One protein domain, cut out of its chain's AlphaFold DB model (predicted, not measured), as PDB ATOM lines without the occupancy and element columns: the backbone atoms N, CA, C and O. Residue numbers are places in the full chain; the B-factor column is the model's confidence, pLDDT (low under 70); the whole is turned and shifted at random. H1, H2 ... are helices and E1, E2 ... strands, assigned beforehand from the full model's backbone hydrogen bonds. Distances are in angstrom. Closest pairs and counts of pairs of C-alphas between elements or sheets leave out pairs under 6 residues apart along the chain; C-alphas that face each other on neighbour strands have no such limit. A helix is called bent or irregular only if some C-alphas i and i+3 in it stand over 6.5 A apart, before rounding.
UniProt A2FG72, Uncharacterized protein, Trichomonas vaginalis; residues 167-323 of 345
ATOM      1  N   SER A 167     224.012 214.353  81.692       71.12
ATOM      2  CA  SER A 167     222.911 215.034  81.000       71.12
ATOM      3  C   SER A 167     223.039 215.058  79.468       71.12
ATOM      4  O   SER A 167     222.144 215.561  78.794       71.12
ATOM      5  N   SER A 168     224.148 214.559  78.910       72.19
ATOM      6  CA  SER A 168     224.508 214.713  77.488       72.19
ATOM      7  C   SER A 168     224.320 213.463  76.616       72.19
ATOM      8  O   SER A 168     224.729 213.481  75.461       72.19
ATOM      9  N   LEU A 169     223.701 212.390  77.134       80.31
ATOM     10  CA  LEU A 169     223.472 211.110  76.426       80.31
ATOM     11  C   LEU A 169     224.666 210.662  75.550       80.31
ATOM     12  O   LEU A 169     224.513 210.445  74.343       80.31
ATOM     13  N   PRO A 170     225.872 210.531  76.125       81.25
ATOM     14  CA  PRO A 170     227.094 210.339  75.346       81.25
ATOM     15  C   PRO A 170     227.070 209.074  74.479       81.25
ATOM     16  O   PRO A 170     227.645 209.072  73.393       81.25
ATOM     17  N   VAL A 171     226.365 208.025  74.912       85.31
ATOM     18  CA  VAL A 171     226.186 206.802  74.120       85.31
ATOM     19  C   VAL A 171     225.368 207.080  72.858       85.31
ATOM     20  O   VAL A 171     225.816 206.757  71.761       85.31
ATOM     21  N   PHE A 172     224.225 207.765  72.970       84.56
ATOM     22  CA  PHE A 172     223.419 208.139  71.803       84.56
ATOM     23  C   PHE A 172     224.235 208.944  70.785       84.56
ATOM     24  O   PHE A 172     224.233 208.627  69.599       84.56
ATOM     25  N   LEU A 173     224.993 209.942  71.250       84.56
ATOM     26  CA  LEU A 173     225.804 210.793  70.375       84.56
ATOM     27  C   LEU A 173     226.862 210.017  69.584       84.56
ATOM     28  O   LEU A 173     227.196 210.418  68.472       84.56
ATOM     29  N   ARG A 174     227.382 208.915  70.131       83.12
ATOM     30  CA  ARG A 174     228.344 208.047  69.440       83.12
ATOM     31  C   ARG A 174     227.686 207.149  68.399       83.12
ATOM     32  O   ARG A 174     228.279 206.902  67.359       83.12
ATOM     33  N   PHE A 175     226.478 206.669  68.676       83.56
ATOM     34  CA  PHE A 175     225.764 205.745  67.796       83.56
ATOM     35  C   PHE A 175     224.877 206.440  66.762       83.56
ATOM     36  O   PHE A 175     224.413 205.785  65.833       83.56
ATOM     37  N   ARG A 176     224.666 207.759  66.877       83.88
ATOM     38  CA  ARG A 176     223.817 208.532  65.954       83.88
ATOM     39  C   ARG A 176     224.214 208.371  64.483       83.88
ATOM     40  O   ARG A 176     223.346 208.372  63.623       83.88
ATOM     41  N   GLU A 177     225.503 208.187  64.203       83.81
ATOM     42  CA  GLU A 177     226.039 208.037  62.842       83.81
ATOM     43  C   GLU A 177     225.671 206.692  62.198       83.81
ATOM     44  O   GLU A 177     225.757 206.552  60.981       83.81
ATOM     45  N   LEU A 178     225.238 205.705  62.991       85.75
ATOM     46  CA  LEU A 178     224.762 204.418  62.474       85.75
ATOM     47  C   LEU A 178     223.322 204.479  61.959       85.75
ATOM     48  O   LEU A 178     222.839 203.512  61.369       85.75
ATOM     49  N   TYR A 179     222.622 205.584  62.201       85.62
ATOM     50  CA  TYR A 179     221.279 205.789  61.690       85.62
ATOM     51  C   TYR A 179     221.354 206.455  60.310       85.62
ATOM     52  O   TYR A 179     222.142 207.381  60.120       85.62
ATOM     53  N   PRO A 180     220.526 206.040  59.335       86.31
ATOM     54  CA  PRO A 180     220.559 206.562  57.968       86.31
ATOM     55  C   PRO A 180     219.844 207.921  57.845       86.31
ATOM     56  O   PRO A 180     219.104 208.151  56.891       86.31
ATOM     57  N   TYR A 181     220.025 208.799  58.831       84.19
ATOM     58  CA  TYR A 181     219.287 210.045  59.000       84.19
ATOM     59  C   TYR A 181     220.228 211.210  59.275       84.19
ATOM     60  O   TYR A 181     221.232 211.074  59.971       84.19
ATOM     61  N   THR A 182     219.870 212.382  58.766       85.12
ATOM     62  CA  THR A 182     220.486 213.643  59.188       85.12
ATOM     63  C   THR A 182     220.090 213.996  60.627       85.12
ATOM     64  O   THR A 182     219.080 213.525  61.148       85.12
ATOM     65  N   ASP A 183     220.849 214.888  61.275       78.56
ATOM     66  CA  ASP A 183     220.528 215.383  62.626       78.56
ATOM     67  C   ASP A 183     219.137 216.048  62.704       78.56
ATOM     68  O   ASP A 183     218.503 216.068  63.760       78.56
ATOM     69  N   GLU A 184     218.654 216.622  61.601       80.44
ATOM     70  CA  GLU A 184     217.320 217.222  61.515       80.44
ATOM     71  C   GLU A 184     216.237 216.140  61.410       80.44
ATOM     72  O   GLU A 184     215.303 216.125  62.211       80.44
ATOM     73  N   GLU A 185     216.422 215.153  60.529       83.00
ATOM     74  CA  GLU A 185     215.511 214.009  60.389       83.00
ATOM     75  C   GLU A 185     215.438 213.153  61.661       83.00
ATOM     76  O   GLU A 185     214.354 212.709  62.038       83.00
ATOM     77  N   LEU A 186     216.555 212.970  62.374       78.38
ATOM     78  CA  LEU A 186     216.581 212.270  63.664       78.38
ATOM     79  C   LEU A 186     215.703 212.947  64.722       78.38
ATOM     80  O   LEU A 186     215.167 212.269  65.598       78.38
ATOM     81  N   ARG A 187     215.570 214.275  64.663       73.94
ATOM     82  CA  ARG A 187     214.754 215.044  65.613       73.94
ATOM     83  C   ARG A 187     213.290 215.105  65.205       73.94
ATOM     84  O   ARG A 187     212.416 215.073  66.068       73.94
ATOM     85  N   GLU A 188     213.016 215.214  63.912       74.56
ATOM     86  CA  GLU A 188     211.665 215.508  63.427       74.56
ATOM     87  C   GLU A 188     210.900 214.279  62.936       74.56
ATOM     88  O   GLU A 188     209.678 214.230  63.078       74.56
ATOM     89  N   GLN A 189     211.601 213.295  62.371       71.12
ATOM     90  CA  GLN A 189     210.997 212.178  61.636       71.12
ATOM     91  C   GLN A 189     211.259 210.825  62.297       71.12
ATOM     92  O   GLN A 189     210.384 209.959  62.296       71.12
ATOM     93  N   CYS A 190     212.450 210.631  62.865       71.62
ATOM     94  CA  CYS A 190     212.786 209.392  63.548       71.62
ATOM     95  C   CYS A 190     212.179 209.393  64.953       71.62
ATOM     96  O   CYS A 190     212.614 210.121  65.847       71.62
ATOM     97  N   HIS A 191     211.170 208.551  65.150       82.50
ATOM     98  CA  HIS A 191     210.600 208.309  66.466       82.50
ATOM     99  C   HIS A 191     211.273 207.105  67.110       82.50
ATOM    100  O   HIS A 191     211.451 206.061  66.479       82.50
ATOM    101  N   PHE A 192     211.603 207.239  68.385       87.19
ATOM    102  CA  PHE A 192     212.196 206.164  69.161       87.19
ATOM    103  C   PHE A 192     211.259 205.692  70.269       87.19
ATOM    104  O   PHE A 192     210.404 206.428  70.762       87.19
ATOM    105  N   CYS A 193     211.472 204.457  70.692       90.06
ATOM    106  CA  CYS A 193     210.950 203.905  71.927       90.06
ATOM    107  C   CYS A 193     212.111 203.671  72.893       90.06
ATOM    108  O   CYS A 193     213.179 203.232  72.464       90.06
ATOM    109  N   ILE A 194     211.908 203.933  74.185       91.12
ATOM    110  CA  ILE A 194     212.804 203.419  75.223       91.12
ATOM    111  C   ILE A 194     212.197 202.168  75.844       91.12
ATOM    112  O   ILE A 194     211.128 202.228  76.441       91.12
ATOM    113  N   GLY A 195     212.903 201.048  75.735       92.12
ATOM    114  CA  GLY A 195     212.615 199.831  76.480       92.12
ATOM    115  C   GLY A 195     213.366 199.806  77.795       92.12
ATOM    116  O   GLY A 195     214.545 200.147  77.840       92.12
ATOM    117  N   ILE A 196     212.675 199.415  78.857       91.12
ATOM    118  CA  ILE A 196     213.228 199.309  80.201       91.12
ATOM    119  C   ILE A 196     213.024 197.874  80.646       91.12
ATOM    120  O   ILE A 196     211.886 197.421  80.772       91.12
ATOM    121  N   ASP A 197     214.133 197.183  80.869       90.06
ATOM    122  CA  ASP A 197     214.132 195.800  81.325       90.06
ATOM    123  C   ASP A 197     215.088 195.631  82.504       90.06
ATOM    124  O   ASP A 197     216.077 196.360  82.626       90.06
ATOM    125  N   ALA A 198     214.776 194.680  83.377       88.44
ATOM    126  CA  ALA A 198     215.551 194.381  84.567       88.44
ATOM    127  C   ALA A 198     216.156 192.982  84.459       88.44
ATOM    128  O   ALA A 198     215.456 191.999  84.228       88.44
ATOM    129  N   THR A 199     217.459 192.868  84.698       85.56
ATOM    130  CA  THR A 199     218.120 191.574  84.867       85.56
ATOM    131  C   THR A 199     218.540 191.392  86.310       85.56
ATOM    132  O   THR A 199     219.064 192.309  86.946       85.56
ATOM    133  N   THR A 200     218.324 190.184  86.835       81.25
ATOM    134  CA  THR A 200     218.709 189.898  88.210       81.25
ATOM    135  C   THR A 200     220.181 189.544  88.323       81.25
ATOM    136  O   THR A 200     220.675 188.642  87.647       81.25
ATOM    137  N   GLY A 201     220.846 190.202  89.265       72.06
ATOM    138  CA  GLY A 201     222.212 189.944  89.682       72.06
ATOM    139  C   GLY A 201     222.434 188.519  90.210       72.06
ATOM    140  O   GLY A 201     223.548 188.002  90.222       72.06
ATOM    141  N   LYS A 202     221.361 187.835  90.631       68.88
ATOM    142  CA  LYS A 202     221.419 186.552  91.352       68.88
ATOM    143  C   LYS A 202     222.147 185.432  90.612       68.88
ATOM    144  O   LYS A 202     222.691 184.559  91.278       68.88
ATOM    145  N   LEU A 203     222.168 185.448  89.279       61.97
ATOM    146  CA  LEU A 203     222.891 184.452  88.476       61.97
ATOM    147  C   LEU A 203     224.416 184.588  88.592       61.97
ATOM    148  O   LEU A 203     225.127 183.616  88.365       61.97
ATOM    149  N   TRP A 204     224.910 185.764  88.981       62.69
ATOM    150  CA  TRP A 204     226.336 186.053  89.137       62.69
ATOM    151  C   TRP A 204     226.809 185.990  90.589       62.69
ATOM    152  O   TRP A 204     227.973 186.280  90.861       62.69
ATOM    153  N   LYS A 205     225.935 185.590  91.526       60.72
ATOM    154  CA  LYS A 205     226.305 185.351  92.924       60.72
ATOM    155  C   LYS A 205     227.325 184.220  93.013       60.72
ATOM    156  O   LYS A 205     226.959 183.051  93.104       60.72
ATOM    157  N   LYS A 206     228.611 184.572  93.024       55.56
ATOM    158  CA  LYS A 206     229.659 183.663  93.483       55.56
ATOM    159  C   LYS A 206     229.538 183.501  94.994       55.56
ATOM    160  O   LYS A 206     229.414 184.480  95.731       55.56
ATOM    161  N   SER A 207     229.588 182.253  95.443       51.41
ATOM    162  CA  SER A 207     229.621 181.863  96.851       51.41
ATOM    163  C   SER A 207     230.734 182.630  97.583       51.41
ATOM    164  O   SER A 207     231.905 182.296  97.427       51.41
ATOM    165  N   GLY A 208     230.391 183.666  98.358       52.34
ATOM    166  CA  GLY A 208     231.345 184.418  99.190       52.34
ATOM    167  C   GLY A 208     231.468 185.926  98.931       52.34
ATOM    168  O   GLY A 208     232.072 186.603  99.757       52.34
ATOM    169  N   HIS A 209     230.868 186.473  97.866       53.91
ATOM    170  CA  HIS A 209     230.817 187.924  97.597       53.91
ATOM    171  C   HIS A 209     229.363 188.415  97.478       53.91
ATOM    172  O   HIS A 209     228.935 188.945  96.456       53.91
ATOM    173  N   ASP A 210     228.579 188.186  98.533       51.97
ATOM    174  CA  ASP A 210     227.123 188.394  98.533       51.97
ATOM    175  C   ASP A 210     226.677 189.870  98.534       51.97
ATOM    176  O   ASP A 210     225.519 190.148  98.213       51.97
ATOM    177  N   ASP A 211     227.573 190.808  98.855       53.00
ATOM    178  CA  ASP A 211     227.198 192.178  99.235       53.00
ATOM    179  C   ASP A 211     227.229 193.211  98.090       53.00
ATOM    180  O   ASP A 211     226.882 194.367  98.320       53.00
ATOM    181  N   GLN A 212     227.636 192.841  96.869       55.16
ATOM    182  CA  GLN A 212     227.871 193.820  95.784       55.16
ATOM    183  C   GLN A 212     227.113 193.565  94.480       55.16
ATOM    184  O   GLN A 212     227.244 194.340  93.534       55.16
ATOM    185  N   ILE A 213     226.340 192.485  94.385       58.59
ATOM    186  CA  ILE A 213     225.740 192.117  93.101       58.59
ATOM    187  C   ILE A 213     224.339 192.709  93.006       58.59
ATOM    188  O   ILE A 213     223.357 192.150  93.497       58.59
ATOM    189  N   GLU A 214     224.299 193.877  92.377       70.00
ATOM    190  CA  GLU A 214     223.106 194.674  92.126       70.00
ATOM    191  C   GLU A 214     222.296 194.095  90.954       70.00
ATOM    192  O   GLU A 214     222.841 193.595  89.966       70.00
ATOM    193  N   ASP A 215     220.971 194.145  91.075       83.31
ATOM    194  CA  ASP A 215     220.083 193.962  89.935       83.31
ATOM    195  C   ASP A 215     220.268 195.171  88.995       83.31
ATOM    196  O   ASP A 215     220.500 196.302  89.432       83.31
ATOM    197  N   LEU A 216     220.211 194.938  87.685       88.19
ATOM    198  CA  LEU A 216     220.512 195.959  86.683       88.19
ATOM    199  C   LEU A 216     219.258 196.282  85.886       88.19
ATOM    200  O   LEU A 216     218.612 195.378  85.360       88.19
ATOM    201  N   PHE A 217     218.967 197.565  85.728       90.06
ATOM    202  CA  PHE A 217     217.948 198.054  84.813       90.06
ATOM    203  C   PHE A 217     218.619 198.637  83.580       90.06
ATOM    204  O   PHE A 217     219.344 199.627  83.670       90.06
ATOM    205  N   ALA A 218     218.377 198.032  82.426       91.56
ATOM    206  CA  ALA A 218     218.919 198.485  81.156       91.56
ATOM    207  C   ALA A 218     217.867 199.292  80.390       91.56
ATOM    208  O   ALA A 218     216.724 198.860  80.224       91.56
ATOM    209  N   LEU A 219     218.270 200.471  79.920       92.25
ATOM    210  CA  LEU A 219     217.453 201.356  79.101       92.25
ATOM    211  C   LEU A 219     217.921 201.245  77.652       92.25
ATOM    212  O   LEU A 219     219.023 201.675  77.316       92.25
ATOM    213  N   TYR A 220     217.075 200.706  76.783       93.12
ATOM    214  CA  TYR A 220     217.362 200.512  75.367       93.12
ATOM    215  C   TYR A 220     216.615 201.525  74.511       93.12
ATOM    216  O   TYR A 220     215.392 201.579  74.553       93.12
ATOM    217  N   LEU A 221     217.328 202.286  73.685       90.88
ATOM    218  CA  LEU A 221     216.726 203.101  72.635       90.88
ATOM    219  C   LEU A 221     216.523 202.253  71.386       90.88
ATOM    220  O   LEU A 221     217.466 201.642  70.885       90.88
ATOM    221  N   MET A 222     215.298 202.242  70.878       91.62
ATOM    222  CA  MET A 222     214.887 201.437  69.736       91.62
ATOM    223  C   MET A 222     214.205 202.337  68.702       91.62
ATOM    224  O   MET A 222     213.216 202.992  69.043       91.62
ATOM    225  N   PRO A 223     214.694 202.411  67.455       89.69
ATOM    226  CA  PRO A 223     214.019 203.176  66.411       89.69
ATOM    227  C   PRO A 223     212.706 202.491  66.007       89.69
ATOM    228  O   PRO A 223     212.691 201.302  65.693       89.69
ATOM    229  N   LEU A 224     211.595 203.234  65.980       86.44
ATOM    230  CA  LEU A 224     210.272 202.686  65.637       86.44
ATOM    231  C   LEU A 224     210.138 202.304  64.156       86.44
ATOM    232  O   LEU A 224     209.251 201.535  63.794       86.44
ATOM    233  N   ASP A 225     211.005 202.841  63.300       85.06
ATOM    234  CA  ASP A 225     211.051 202.546  61.865       85.06
ATOM    235  C   ASP A 225     211.970 201.366  61.500       85.06
ATOM    236  O   ASP A 225     212.060 201.008  60.324       85.06
ATOM    237  N   CYS A 226     212.657 200.783  62.491       83.00
ATOM    238  CA  CYS A 226     213.599 199.672  62.348       83.00
ATOM    239  C   CYS A 226     214.781 199.920  61.386       83.00
ATOM    240  O   CYS A 226     215.417 198.961  60.947       83.00
ATOM    241  N   LYS A 227     215.095 201.173  61.030       84.75
ATOM    242  CA  LYS A 227     216.172 201.501  60.074       84.75
ATOM    243  C   LYS A 227     217.550 201.672  60.713       84.75
ATOM    244  O   LYS A 227     218.532 201.815  59.989       84.75
ATOM    245  N   GLY A 228     217.630 201.658  62.040       85.62
ATOM    246  CA  GLY A 228     218.880 201.720  62.793       85.62
ATOM    247  C   GLY A 228     218.966 200.642  63.873       85.62
ATOM    248  O   GLY A 228     217.994 199.918  64.111       85.62
ATOM    249  N   PRO A 229     220.126 200.516  64.532       89.75
ATOM    250  CA  PRO A 229     220.315 199.540  65.592       89.75
ATOM    251  C   PRO A 229     219.588 199.957  66.874       89.75
ATOM    252  O   PRO A 229     219.514 201.138  67.205       89.75
ATOM    253  N   SER A 230     219.128 198.975  67.644       91.62
ATOM    254  CA  SER A 230     218.771 199.199  69.046       91.62
ATOM    255  C   SER A 230     220.043 199.354  69.876       91.62
ATOM    256  O   SER A 230     220.972 198.558  69.733       91.62
ATOM    257  N   ILE A 231     220.092 200.355  70.754       91.62
ATOM    258  CA  ILE A 231     221.284 200.658  71.560       91.62
ATOM    259  C   ILE A 231     220.943 200.712  73.046       91.62
ATOM    260  O   ILE A 231     219.931 201.288  73.435       91.62
ATOM    261  N   CYS A 232     221.799 200.139  73.892       92.50
ATOM    262  CA  CYS A 232     221.716 200.353  75.336       92.50
ATOM    263  C   CYS A 232     222.209 201.772  75.637       92.50
ATOM    264  O   CYS A 232     223.361 202.089  75.357       92.50
ATOM    265  N   LEU A 233     221.340 202.640  76.148       90.81
ATOM    266  CA  LEU A 233     221.679 204.023  76.483       90.81
ATOM    267  C   LEU A 233     222.278 204.158  77.874       90.81
ATOM    268  O   LEU A 233     223.144 205.007  78.085       90.81
ATOM    269  N   HIS A 234     221.763 203.378  78.822       91.12
ATOM    270  CA  HIS A 234     222.109 203.504  80.225       91.12
ATOM    271  C   HIS A 234     221.788 202.229  80.989       91.12
ATOM    272  O   HIS A 234     220.845 201.511  80.652       91.12
ATOM    273  N   ILE A 235     222.561 201.989  82.040       91.00
ATOM    274  CA  ILE A 235     222.336 200.928  83.006       91.00
ATOM    275  C   ILE A 235     222.235 201.580  84.382       91.00
ATOM    276  O   ILE A 235     223.183 202.214  84.842       91.00
ATOM    277  N   ILE A 236     221.089 201.402  85.035       88.88
ATOM    278  CA  ILE A 236     220.871 201.803  86.422       88.88
ATOM    279  C   ILE A 236     221.102 200.567  87.282       88.88
ATOM    280  O   ILE A 236     220.415 199.556  87.127       88.88
ATOM    281  N   GLN A 237     222.075 200.645  88.178       86.44
ATOM    282  CA  GLN A 237     222.339 199.583  89.138       86.44
ATOM    283  C   GLN A 237     221.480 199.802  90.388       86.44
ATOM    284  O   GLN A 237     221.285 200.940  90.829       86.44
ATOM    285  N   HIS A 238     220.890 198.731  90.914       84.44
ATOM    286  CA  HIS A 238     220.016 198.818  92.072       84.44
ATOM    287  C   HIS A 238     220.055 197.552  92.934       84.44
ATOM    288  O   HIS A 238     220.213 196.433  92.462       84.44
ATOM    289  N   THR A 239     219.827 197.712  94.236       75.69
ATOM    290  CA  THR A 239     219.877 196.601  95.210       75.69
ATOM    291  C   THR A 239     218.802 195.529  95.010       75.69
ATOM    292  O   THR A 239     218.916 194.425  95.541       75.69
ATOM    293  N   ASN A 240     217.732 195.852  94.283       72.12
ATOM    294  CA  ASN A 240     216.667 194.924  93.931       72.12
ATOM    295  C   ASN A 240     216.068 195.263  92.558       72.12
ATOM    296  O   ASN A 240     216.062 196.417  92.140       72.12
ATOM    297  N   GLY A 241     215.510 194.264  91.885       70.50
ATOM    298  CA  GLY A 241     214.861 194.402  90.584       70.50
ATOM    299  C   GLY A 241     213.460 195.013  90.649       70.50
ATOM    300  O   GLY A 241     212.683 194.795  89.730       70.50
ATOM    301  N   LEU A 242     213.106 195.737  91.722       77.62
ATOM    302  CA  LEU A 242     211.818 196.425  91.831       77.62
ATOM    303  C   LEU A 242     211.939 197.851  91.303       77.62
ATOM    304  O   LEU A 242     212.731 198.651  91.811       77.62
ATOM    305  N   ALA A 243     211.095 198.212  90.335       80.44
ATOM    306  CA  ALA A 243     211.198 199.527  89.704       80.44
ATOM    307  C   ALA A 243     210.896 200.699  90.662       80.44
ATOM    308  O   ALA A 243     211.280 201.837  90.390       80.44
ATOM    309  N   SER A 244     210.258 200.448  91.814       81.69
ATOM    310  CA  SER A 244     209.956 201.482  92.812       81.69
ATOM    311  C   SER A 244     211.207 202.195  93.327       81.69
ATOM    312  O   SER A 244     211.140 203.376  93.653       81.69
ATOM    313  N   GLY A 245     212.340 201.487  93.403       79.56
ATOM    314  CA  GLY A 245     213.599 202.045  93.904       79.56
ATOM    315  C   GLY A 245     214.331 202.939  92.901       79.56
ATOM    316  O   GLY A 245     215.048 203.848  93.305       79.56
ATOM    317  N   ILE A 246     214.090 202.744  91.602       84.88
ATOM    318  CA  ILE A 246     214.777 203.478  90.527       84.88
ATOM    319  C   ILE A 246     213.907 204.543  89.858       84.88
ATOM    320  O   ILE A 246     214.368 205.253  88.971       84.88
ATOM    321  N   MET A 247     212.641 204.671  90.252       82.69
ATOM    322  CA  MET A 247     211.660 205.441  89.491       82.69
ATOM    323  C   MET A 247     212.010 206.926  89.330       82.69
ATOM    324  O   MET A 247     211.819 207.491  88.257       82.69
ATOM    325  N   SER A 248     212.533 207.565  90.382       81.81
ATOM    326  CA  SER A 248     212.954 208.972  90.307       81.81
ATOM    327  C   SER A 248     214.100 209.150  89.314       81.81
ATOM    328  O   SER A 248     214.041 210.024  88.457       81.81
ATOM    329  N   GLU A 249     215.111 208.285  89.402       84.69
ATOM    330  CA  GLU A 249     216.268 208.305  88.508       84.69
ATOM    331  C   GLU A 249     215.858 208.014  87.062       84.69
ATOM    332  O   GLU A 249     216.309 208.685  86.135       84.69
ATOM    333  N   LEU A 250     214.928 207.078  86.875       84.44
ATOM    334  CA  LEU A 250     214.351 206.773  85.579       84.44
ATOM    335  C   LEU A 250     213.645 207.994  84.973       84.44
ATOM    336  O   LEU A 250     213.900 208.325  83.820       84.44
ATOM    337  N   LEU A 251     212.774 208.674  85.724       81.62
ATOM    338  CA  LEU A 251     212.054 209.852  85.227       81.62
ATOM    339  C   LEU A 251     213.003 211.014  84.888       81.62
ATOM    340  O   LEU A 251     212.812 211.673  83.863       81.62
ATOM    341  N   ASP A 252     214.047 211.230  85.689       82.94
ATOM    342  CA  ASP A 252     215.084 212.234  85.412       82.94
ATOM    343  C   ASP A 252     215.874 211.898  84.138       82.94
ATOM    344  O   ASP A 252     216.173 212.778  83.313       82.94
ATOM    345  N   TYR A 253     216.176 210.613  83.935       83.75
ATOM    346  CA  TYR A 253     216.837 210.144  82.725       83.75
ATOM    347  C   TYR A 253     215.928 210.289  81.499       83.75
ATOM    348  O   TYR A 253     216.362 210.813  80.475       83.75
ATOM    349  N   ILE A 254     214.645 209.930  81.609       80.88
ATOM    350  CA  ILE A 254     213.639 210.139  80.559       80.88
ATOM    351  C   ILE A 254     213.582 211.619  80.164       80.88
ATOM    352  O   ILE A 254     213.708 211.944  78.984       80.88
ATOM    353  N   ALA A 255     213.485 212.527  81.137       80.81
ATOM    354  CA  ALA A 255     213.471 213.967  80.884       80.81
ATOM    355  C   ALA A 255     214.752 214.465  80.192       80.81
ATOM    356  O   ALA A 255     214.731 215.458  79.461       80.81
ATOM    357  N   THR A 256     215.880 213.789  80.411       82.56
ATOM    358  CA  THR A 256     217.140 214.059  79.714       82.56
ATOM    359  C   THR A 256     217.107 213.539  78.281       82.56
ATOM    360  O   THR A 256     217.467 214.281  77.365       82.56
ATOM    361  N   VAL A 257     216.622 212.313  78.068       81.25
ATOM    362  CA  VAL A 257     216.510 211.722  76.731       81.25
ATOM    363  C   VAL A 257     215.609 212.558  75.831       81.25
ATOM    364  O   VAL A 257     215.976 212.860  74.702       81.25
ATOM    365  N   GLN A 258     214.483 213.034  76.350       77.00
ATOM    366  CA  GLN A 258     213.530 213.831  75.579       77.00
ATOM    367  C   GLN A 258     214.072 215.174  75.065       77.00
ATOM    368  O   GLN A 258     213.439 215.804  74.222       77.00
ATOM    369  N   LYS A 259     215.238 215.634  75.542       77.06
ATOM    370  CA  LYS A 259     215.882 216.859  75.037       77.06
ATOM    371  C   LYS A 259     216.573 216.664  73.690       77.06
ATOM    372  O   LYS A 259     216.868 217.664  73.039       77.06
ATOM    373  N   THR A 260     216.902 215.424  73.316       74.25
ATOM    374  CA  THR A 260     217.765 215.145  72.159       74.25
ATOM    375  C   THR A 260     217.003 214.384  71.065       74.25
ATOM    376  O   THR A 260     216.612 215.034  70.094       74.25
ATOM    377  N   PRO A 261     216.746 213.063  71.170       74.75
ATOM    378  CA  PRO A 261     215.848 212.372  70.249       74.75
ATOM    379  C   PRO A 261     214.365 212.567  70.588       74.75
ATOM    380  O   PRO A 261     213.978 212.787  71.738       74.75
ATOM    381  N   ASN A 262     213.516 212.397  69.575       77.69
ATOM    382  CA  ASN A 262     212.070 212.344  69.746       77.69
ATOM    383  C   ASN A 262     211.644 210.959  70.267       77.69
ATOM    384  O   ASN A 262     211.540 209.997  69.501       77.69
ATOM    385  N   VAL A 263     211.417 210.858  71.581       80.31
ATOM    386  CA  VAL A 263     211.032 209.611  72.268       80.31
ATOM    387  C   VAL A 263     209.626 209.734  72.862       80.31
ATOM    388  O   VAL A 263     209.478 210.107  74.030       80.31
ATOM    389  N   PRO A 264     208.576 209.454  72.071       74.38
ATOM    390  CA  PRO A 264     207.201 209.518  72.557       74.38
ATOM    391  C   PRO A 264     206.806 208.313  73.420       74.38
ATOM    392  O   PRO A 264     205.869 208.416  74.209       74.38
ATOM    393  N   VAL A 265     207.483 207.169  73.269       82.69
ATOM    394  CA  VAL A 265     207.044 205.888  73.840       82.69
ATOM    395  C   VAL A 265     208.102 205.292  74.763       82.69
ATOM    396  O   VAL A 265     209.285 205.244  74.434       82.69
ATOM    397  N   PHE A 266     207.641 204.783  75.898       86.69
ATOM    398  CA  PHE A 266     208.419 204.051  76.885       86.69
ATOM    399  C   PHE A 266     207.736 202.712  77.116       86.69
ATOM    400  O   PHE A 266     206.544 202.670  77.417       86.69
ATOM    401  N   THR A 267     208.470 201.618  76.961       89.75
ATOM    402  CA  THR A 267     207.963 200.274  77.217       89.75
ATOM    403  C   THR A 267     208.612 199.690  78.457       89.75
ATOM    404  O   THR A 267     209.829 199.763  78.617       89.75
ATOM    405  N   THR A 268     207.800 199.111  79.338       88.81
ATOM    406  CA  THR A 268     208.262 198.469  80.576       88.81
ATOM    407  C   THR A 268     207.676 197.072  80.695       88.81
ATOM    408  O   THR A 268     206.661 196.752  80.068       88.81
ATOM    409  N   ASP A 269     208.266 196.249  81.556       82.44
ATOM    410  CA  ASP A 269     207.591 195.047  82.043       82.44
ATOM    411  C   ASP A 269     206.344 195.425  82.882       82.44
ATOM    412  O   ASP A 269     206.163 196.573  83.303       82.44
ATOM    413  N   GLY A 270     205.468 194.456  83.136       73.31
ATOM    414  CA  GLY A 270     204.267 194.570  83.960       73.31
ATOM    415  C   GLY A 270     204.526 194.551  85.471       73.31
ATOM    416  O   GLY A 270     203.696 194.016  86.210       73.31
ATOM    417  N   ASP A 271     205.657 195.088  85.943       78.94
ATOM    418  CA  ASP A 271     205.904 195.295  87.378       78.94
ATOM    419  C   ASP A 271     204.897 196.325  87.925       78.94
ATOM    420  O   ASP A 271     204.726 197.414  87.373       78.94
ATOM    421  N   LYS A 272     204.255 195.996  89.052       79.12
ATOM    422  CA  LYS A 272     203.298 196.864  89.767       79.12
ATOM    423  C   LYS A 272     203.879 198.227  90.132       79.12
ATOM    424  O   LYS A 272     203.152 199.196  90.310       79.12
ATOM    425  N   SER A 273     205.194 198.314  90.263       81.38
ATOM    426  CA  SER A 273     205.916 199.552  90.528       81.38
ATOM    427  C   SER A 273     205.715 200.600  89.423       81.38
ATOM    428  O   SER A 273     205.858 201.792  89.688       81.38
ATOM    429  N   TYR A 274     205.337 200.182  88.209       82.31
ATOM    430  CA  TYR A 274     204.958 201.074  87.114       82.31
ATOM    431  C   TYR A 274     203.467 201.466  87.131       82.31
ATOM    432  O   TYR A 274     203.054 202.326  86.354       82.31
ATOM    433  N   ASP A 275     202.635 200.919  88.025       80.50
ATOM    434  CA  ASP A 275     201.190 201.204  88.046       80.50
ATOM    435  C   ASP A 275     200.899 202.704  88.156       80.50
ATOM    436  O   ASP A 275     199.961 203.192  87.532       80.50
ATOM    437  N   PHE A 276     201.706 203.463  88.905       76.81
ATOM    438  CA  PHE A 276     201.479 204.902  89.042       76.81
ATOM    439  C   PHE A 276     201.692 205.655  87.713       76.81
ATOM    440  O   PHE A 276     200.905 206.554  87.415       76.81
ATOM    441  N   VAL A 277     202.689 205.290  86.885       76.12
ATOM    442  CA  VAL A 277     202.881 205.930  85.567       76.12
ATOM    443  C   VAL A 277     201.749 205.558  84.618       76.12
ATOM    444  O   VAL A 277     201.214 206.433  83.933       76.12
ATOM    445  N   TYR A 278     201.309 204.297  84.641       79.75
ATOM    446  CA  TYR A 278     200.155 203.852  83.862       79.75
ATOM    447  C   TYR A 278     198.869 204.546  84.299       79.75
ATOM    448  O   TYR A 278     198.077 204.953  83.453       79.75
ATOM    449  N   GLN A 279     198.665 204.741  85.602       76.44
ATOM    450  CA  GLN A 279     197.512 205.460  86.130       76.44
ATOM    451  C   GLN A 279     197.536 206.934  85.742       76.44
ATOM    452  O   GLN A 279     196.490 207.443  85.353       76.44
ATOM    453  N   ILE A 280     198.680 207.621  85.816       71.56
ATOM    454  CA  ILE A 280     198.791 209.025  85.383       71.56
ATOM    455  C   ILE A 280     198.431 209.146  83.902       71.56
ATOM    456  O   ILE A 280     197.605 209.984  83.538       71.56
ATOM    457  N   PHE A 281     199.002 208.276  83.063       73.00
ATOM    458  CA  PHE A 281     198.681 208.225  81.642       73.00
ATOM    459  C   PHE A 281     197.186 207.964  81.427       73.00
ATOM    460  O   PHE A 281     196.502 208.748  80.770       73.00
ATOM    461  N   PHE A 282     196.647 206.910  82.042       73.69
ATOM    462  CA  PHE A 282     195.249 206.538  81.888       73.69
ATOM    463  C   PHE A 282     194.308 207.652  82.350       73.69
ATOM    464  O   PHE A 282     193.407 208.005  81.607       73.69
ATOM    465  N   HIS A 283     194.522 208.263  83.519       71.44
ATOM    466  CA  HIS A 283     193.663 209.346  84.009       71.44
ATOM    467  C   HIS A 283     193.723 210.583  83.114       71.44
ATOM    468  O   HIS A 283     192.683 211.193  82.868       71.44
ATOM    469  N   HIS A 284     194.907 210.940  82.604       71.50
ATOM    470  CA  HIS A 284     195.044 212.060  81.680       71.50
ATOM    471  C   HIS A 284     194.156 211.857  80.448       71.50
ATOM    472  O   HIS A 284     193.308 212.698  80.160       71.50
ATOM    473  N   TRP A 285     194.265 210.708  79.782       67.81
ATOM    474  CA  TRP A 285     193.528 210.447  78.544       67.81
ATOM    475  C   TRP A 285     192.068 210.054  78.765       67.81
ATOM    476  O   TRP A 285     191.194 210.477  78.013       67.81
ATOM    477  N   TYR A 286     191.773 209.301  79.823       65.56
ATOM    478  CA  TYR A 286     190.410 208.934  80.199       65.56
ATOM    479  C   TYR A 286     189.587 210.163  80.600       65.56
ATOM    480  O   TYR A 286     188.389 210.195  80.366       65.56
ATOM    481  N   SER A 287     190.207 211.219  81.141       66.75
ATOM    482  CA  SER A 287     189.496 212.480  81.407       66.75
ATOM    483  C   SER A 287     189.028 213.204  80.137       66.75
ATOM    484  O   SER A 287     188.095 214.004  80.195       66.75
ATOM    485  N   LEU A 288     189.646 212.911  78.987       66.12
ATOM    486  CA  LEU A 288     189.340 213.537  77.700       66.12
ATOM    487  C   LEU A 288     188.235 212.801  76.928       66.12
ATOM    488  O   LEU A 288     187.787 213.292  75.894       66.12
ATOM    489  N   VAL A 289     187.793 211.630  77.401       67.69
ATOM    490  CA  VAL A 289     186.894 210.732  76.661       67.69
ATOM    491  C   VAL A 289     185.901 210.025  77.583       67.69
ATOM    492  O   VAL A 289     186.184 209.723  78.732       67.69
ATOM    493  N   THR A 290     184.707 209.715  77.084       64.81
ATOM    494  CA  THR A 290     183.629 209.110  77.892       64.81
ATOM    495  C   THR A 290     183.632 207.577  77.905       64.81
ATOM    496  O   THR A 290     182.724 206.968  78.469       64.81
ATOM    497  N   GLY A 291     184.634 206.932  77.301       67.88
ATOM    498  CA  GLY A 291     184.746 205.475  77.244       67.88
ATOM    499  C   GLY A 291     185.955 204.990  76.445       67.88
ATOM    500  O   GLY A 291     186.656 205.783  75.819       67.88
ATOM    501  N   PHE A 292     186.187 203.674  76.457       68.00
ATOM    502  CA  PHE A 292     187.349 203.045  75.813       68.00
ATOM    503  C   PHE A 292     187.405 203.291  74.298       68.00
ATOM    504  O   PHE A 292     188.465 203.618  73.777       68.00
ATOM    505  N   ASP A 293     186.272 203.229  73.596       73.19
ATOM    506  CA  ASP A 293     186.234 203.513  72.154       73.19
ATOM    507  C   ASP A 293     186.601 204.973  71.853       73.19
ATOM    508  O   ASP A 293     187.337 205.257  70.910       73.19
ATOM    509  N   GLY A 294     186.158 205.902  72.707       70.00
ATOM    510  CA  GLY A 294     186.551 207.307  72.629       70.00
ATOM    511  C   GLY A 294     188.049 207.491  72.864       70.00
ATOM    512  O   GLY A 294     188.694 208.223  72.120       70.00
ATOM    513  N   LEU A 295     188.614 206.779  73.847       69.44
ATOM    514  CA  LEU A 295     190.055 206.759  74.105       69.44
ATOM    515  C   LEU A 295     190.832 206.271  72.879       69.44
ATOM    516  O   LEU A 295     191.803 206.904  72.482       69.44
ATOM    517  N   VAL A 296     190.394 205.174  72.256       69.31
ATOM    518  CA  VAL A 296     191.032 204.612  71.058       69.31
ATOM    519  C   VAL A 296     191.007 205.606  69.895       69.31
ATOM    520  O   VAL A 296     192.027 205.791  69.235       69.31
ATOM    521  N   GLU A 297     189.883 206.278  69.644       70.12
ATOM    522  CA  GLU A 297     189.778 207.271  68.566       70.12
ATOM    523  C   GLU A 297     190.600 208.537  68.844       70.12
ATOM    524  O   GLU A 297     191.235 209.074  67.933       70.12
ATOM    525  N   VAL A 298     190.673 208.983  70.101       68.50
ATOM    526  CA  VAL A 298     191.576 210.070  70.504       68.50
ATOM    527  C   VAL A 298     193.034 209.665  70.316       68.50
ATOM    528  O   VAL A 298     193.792 210.436  69.746       68.50
ATOM    529  N   LEU A 299     193.433 208.449  70.696       67.56
ATOM    530  CA  LEU A 299     194.803 207.972  70.480       67.56
ATOM    531  C   LEU A 299     195.150 207.826  68.990       67.56
ATOM    532  O   LEU A 299     196.276 208.116  68.602       67.56
ATOM    533  N   LYS A 300     194.196 207.417  68.140       67.69
ATOM    534  CA  LYS A 300     194.391 207.335  66.679       67.69
ATOM    535  C   LYS A 300     194.520 208.702  66.007       67.69
ATOM    536  O   LYS A 300     195.180 208.809  64.977       67.69
ATOM    537  N   SER A 301     193.830 209.712  66.534       62.81
ATOM    538  CA  SER A 301     193.768 211.061  65.957       62.81
ATOM    539  C   SER A 301     194.754 212.043  66.589       62.81
ATOM    540  O   SER A 301     195.065 213.068  65.977       62.81
ATOM    541  N   ALA A 302     195.270 211.731  67.780       59.38
ATOM    542  CA  ALA A 302     196.323 212.485  68.435       59.38
ATOM    543  C   ALA A 302     197.581 212.479  67.564       59.38
ATOM    544  O   ALA A 302     198.048 211.437  67.101       59.38
ATOM    545  N   LYS A 303     198.162 213.661  67.348       55.00
ATOM    546  CA  LYS A 303     199.491 213.739  66.748       55.00
ATOM    547  C   LYS A 303     200.503 213.327  67.815       55.00
ATOM    548  O   LYS A 303     200.376 213.719  68.972       55.00
ATOM    549  N   PHE A 304     201.547 212.596  67.425       48.56
ATOM    550  CA  PHE A 304     202.631 212.188  68.335       48.56
ATOM    551  C   PHE A 304     203.250 213.357  69.123       48.56
ATOM    552  O   PHE A 304     203.755 213.158  70.219       48.56
ATOM    553  N   GLN A 305     203.168 214.584  68.599       47.50
ATOM    554  CA  GLN A 305     203.653 215.805  69.251       47.50
ATOM    555  C   GLN A 305     202.834 216.214  70.494       47.50
ATOM    556  O   GLN A 305     203.360 216.904  71.368       47.50
ATOM    557  N   ASP A 306     201.577 215.773  70.595       47.16
ATOM    558  CA  ASP A 306     200.674 216.076  71.714       47.16
ATOM    559  C   ASP A 306     200.821 215.057  72.862       47.16
ATOM    560  O   ASP A 306     200.522 215.344  74.024       47.16
ATOM    561  N   LEU A 307     201.338 213.865  72.551       52.94
ATOM    562  CA  LEU A 307     201.586 212.756  73.469       52.94
ATOM    563  C   LEU A 307     203.006 212.873  74.036       52.94
ATOM    564  O   LEU A 307     203.921 212.186  73.594       52.94
ATOM    565  N   LYS A 308     203.219 213.768  75.009       60.09
ATOM    566  CA  LYS A 308     204.580 214.023  75.518       60.09
ATOM    567  C   LYS A 308     205.264 212.783  76.104       60.09
ATOM    568  O   LYS A 308     206.485 212.724  76.042       60.09
ATOM    569  N   ILE A 309     204.520 211.829  76.670       70.69
ATOM    570  CA  ILE A 309     205.036 210.547  77.181       70.69
ATOM    571  C   ILE A 309     203.916 209.500  77.117       70.69
ATOM    572  O   ILE A 309     202.842 209.714  77.682       70.69
ATOM    573  N   ILE A 310     204.171 208.360  76.477       76.31
ATOM    574  CA  ILE A 310     203.292 207.186  76.475       76.31
ATOM    575  C   ILE A 310     204.037 206.030  77.132       76.31
ATOM    576  O   ILE A 310     205.072 205.608  76.625       76.31
ATOM    577  N   PHE A 311     203.496 205.491  78.222       79.31
ATOM    578  CA  PHE A 311     203.970 204.227  78.782       79.31
ATOM    579  C   PHE A 311     203.149 203.070  78.218       79.31
ATOM    580  O   PHE A 311     201.917 203.117  78.224       79.31
ATOM    581  N   ILE A 312     203.827 202.025  77.751       82.31
ATOM    582  CA  ILE A 312     203.222 200.804  77.220       82.31
ATOM    583  C   ILE A 312     203.782 199.610  77.992       82.31
ATOM    584  O   ILE A 312     204.992 199.447  78.104       82.31
ATOM    585  N   ALA A 313     202.900 198.762  78.511       84.56
ATOM    586  CA  ALA A 313     203.319 197.511  79.128       84.56
ATOM    587  C   ALA A 313     203.625 196.468  78.050       84.56
ATOM    588  O   ALA A 313     202.909 196.380  77.048       84.56
ATOM    589  N   ASP A 314     204.644 195.642  78.278       83.50
ATOM    590  CA  ASP A 314     204.972 194.550  77.369       83.50
ATOM    591  C   ASP A 314     203.782 193.582  77.214       83.50
ATOM    592  O   ASP A 314     203.359 192.876  78.137       83.50
ATOM    593  N   VAL A 315     203.253 193.529  75.991       81.62
ATOM    594  CA  VAL A 315     202.109 192.697  75.606       81.62
ATOM    595  C   VAL A 315     202.392 191.212  75.838       81.62
ATOM    596  O   VAL A 315     201.476 190.455  76.172       81.62
ATOM    597  N   VAL A 316     203.648 190.776  75.719       83.69
ATOM    598  CA  VAL A 316     204.040 189.390  76.001       83.69
ATOM    599  C   VAL A 316     203.829 189.070  77.479       83.69
ATOM    600  O   VAL A 316     203.304 188.002  77.808       83.69
ATOM    601  N   HIS A 317     204.173 189.993  78.377       81.38
ATOM    602  CA  HIS A 317     203.959 189.833  79.814       81.38
ATOM    603  C   HIS A 317     202.474 189.858  80.180       81.38
ATOM    604  O   HIS A 317     202.019 189.000  80.942       81.38
ATOM    605  N   ILE A 318     201.679 190.720  79.538       80.56
ATOM    606  CA  ILE A 318     200.210 190.685  79.652       80.56
ATOM    607  C   ILE A 318     199.674 189.306  79.235       80.56
ATOM    608  O   ILE A 318     198.909 188.681  79.972       80.56
ATOM    609  N   GLY A 319     200.113 188.786  78.086       80.06
ATOM    610  CA  GLY A 319     199.710 187.471  77.587       80.06
ATOM    611  C   GLY A 319     200.101 186.320  78.522       80.06
ATOM    612  O   GLY A 319     199.285 185.431  78.784       80.06
ATOM    613  N   LYS A 320     201.320 186.345  79.081       82.19
ATOM    614  CA  LYS A 320     201.777 185.376  80.095       82.19
ATOM    615  C   LYS A 320     200.874 185.405  81.332       82.19
ATOM    616  O   LYS A 320     200.453 184.341  81.787       82.19
ATOM    617  N   ASN A 321     200.540 186.594  81.831       81.88
ATOM    618  CA  ASN A 321     199.683 186.771  83.004       81.88
ATOM    619  C   ASN A 321     198.256 186.269  82.753       81.88
ATOM    620  O   ASN A 321     197.718 185.520  83.570       81.88
ATOM    621  N   LEU A 322     197.674 186.591  81.593       82.00
ATOM    622  CA  LEU A 322     196.362 186.081  81.181       82.00
ATOM    623  C   LEU A 322     196.357 184.554  81.094       82.00
ATOM    624  O   LEU A 322     195.451 183.905  81.617       82.00
ATOM    625  N   ARG A 323     197.390 183.957  80.489       81.00
ATOM    626  CA  ARG A 323     197.538 182.499  80.423       81.00
ATOM    627  C   ARG A 323     197.580 181.880  81.821       81.00
ATOM    628  O   ARG A 323     196.859 180.917  82.070       81.00
TER     629      ARG A 323
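Overview. This is residues 167 to 323 of the 345 residues of an uncharacterized protein of Trichomonas vaginalis (UniProt A2FG72). A strongly twisted wall of five strands has helices H4 and H5 as a second layer on one face, H4 over the inner strands E2 and E1, and H5 by the edge strand E5. The link round Gly 208, just after H3, and the region of H6 lie at opposite ends of the long axis. The printed part has 157 residues with seven named helices and five named strands, in the order H1 H2 E1 H3 E2 E3 H4 E4 H5 H6 E5 H7; the sheet runs E3 E2 E1 E4 E5 and is mixed. The class is mixed, helices and strands; the whole is compact, with a radius of gyration of the C-alphas of 17.5 A and spans of 57 by 40 by 28 A.

Arrangement. Start at H1, residues 170 to 178, which only grazes the sheet with residues 170 to 176; its closest C-alphas to E3, residues 231 to 238, are Val 171 and Leu 233, 5.8 A apart. H2, residues 183 to 188, grazes it with 185 to 188. E1, residues 191 to 199, is antiparallel to E2, residues 215 to 223, with N 195 and O 220 2.8 A apart. H3, residues 201 to 204, only just grazes the sheet, with 5 pairs of C-alphas within 10 A. E2 and E3 form a hairpin, with N 219 and O 234 at 2.9 A. H4, residues 247 to 257, is 9.4 A in height over the sheet, and its line stands at 28 degrees to E2 on the local plane, only just along the strands. E3, H4 and E4, residues 262 to 268, form a split strand-helix-strand unit, two strands running the same way with E2 and E1 between them; its crossover is right-handed. E4 is parallel to E1, with N 194 and O 265 at 2.9 A. H5, residues 272 to 286, and H6, residues 292 to 301, lie between E4 and its parallel neighbour E5, residues 310 to 313, a strand-helix-strand unit; N 312 and O 266 are 2.8 A apart. The closest C-alphas of H5 and E5 are Tyr 278 and Phe 311, 6.4 A. H5 and H6 only just touch, only at the corner, through residues 285 to 286 of H5, with 3 pairs within 8 A; the closest C-alphas are Tyr 286 and Leu 295, 6.5 A. H7, residues 315 to 323, is not on the sheet. Every O i to N i+4 pair is within hydrogen-bond range in H4, H6 and H7; H1 has 3 of 5, H2 1 of 2, H5 9 of 11, and H3 is too short for one.

Along the chain. Find C-alpha 170 at (227.094, 210.339, 75.346), where H1 begins. E1 and E2 each run 26.0 A, E3 20.6 A, E4 18.0 A and H5 20.1 A. H5 is irregular, with C-alphas 273 and 276 7.1 A apart, and H1 is irregular but only just, with C-alphas 174 and 177 7.0 A apart. H7 ends at C-alpha 323, (197.538, 182.499, 80.423).

Size, cuts and confidence. The C-alphas of Gly 208 and Thr 290, the two farthest apart, are 57.8 A from each other. The printed part has no cut, and no link is long. Look for pLDDT under 70 at residues 202 to 213, 285 to 292, 295 to 296 and 298 to 308; the mean of the printed part is 77.4.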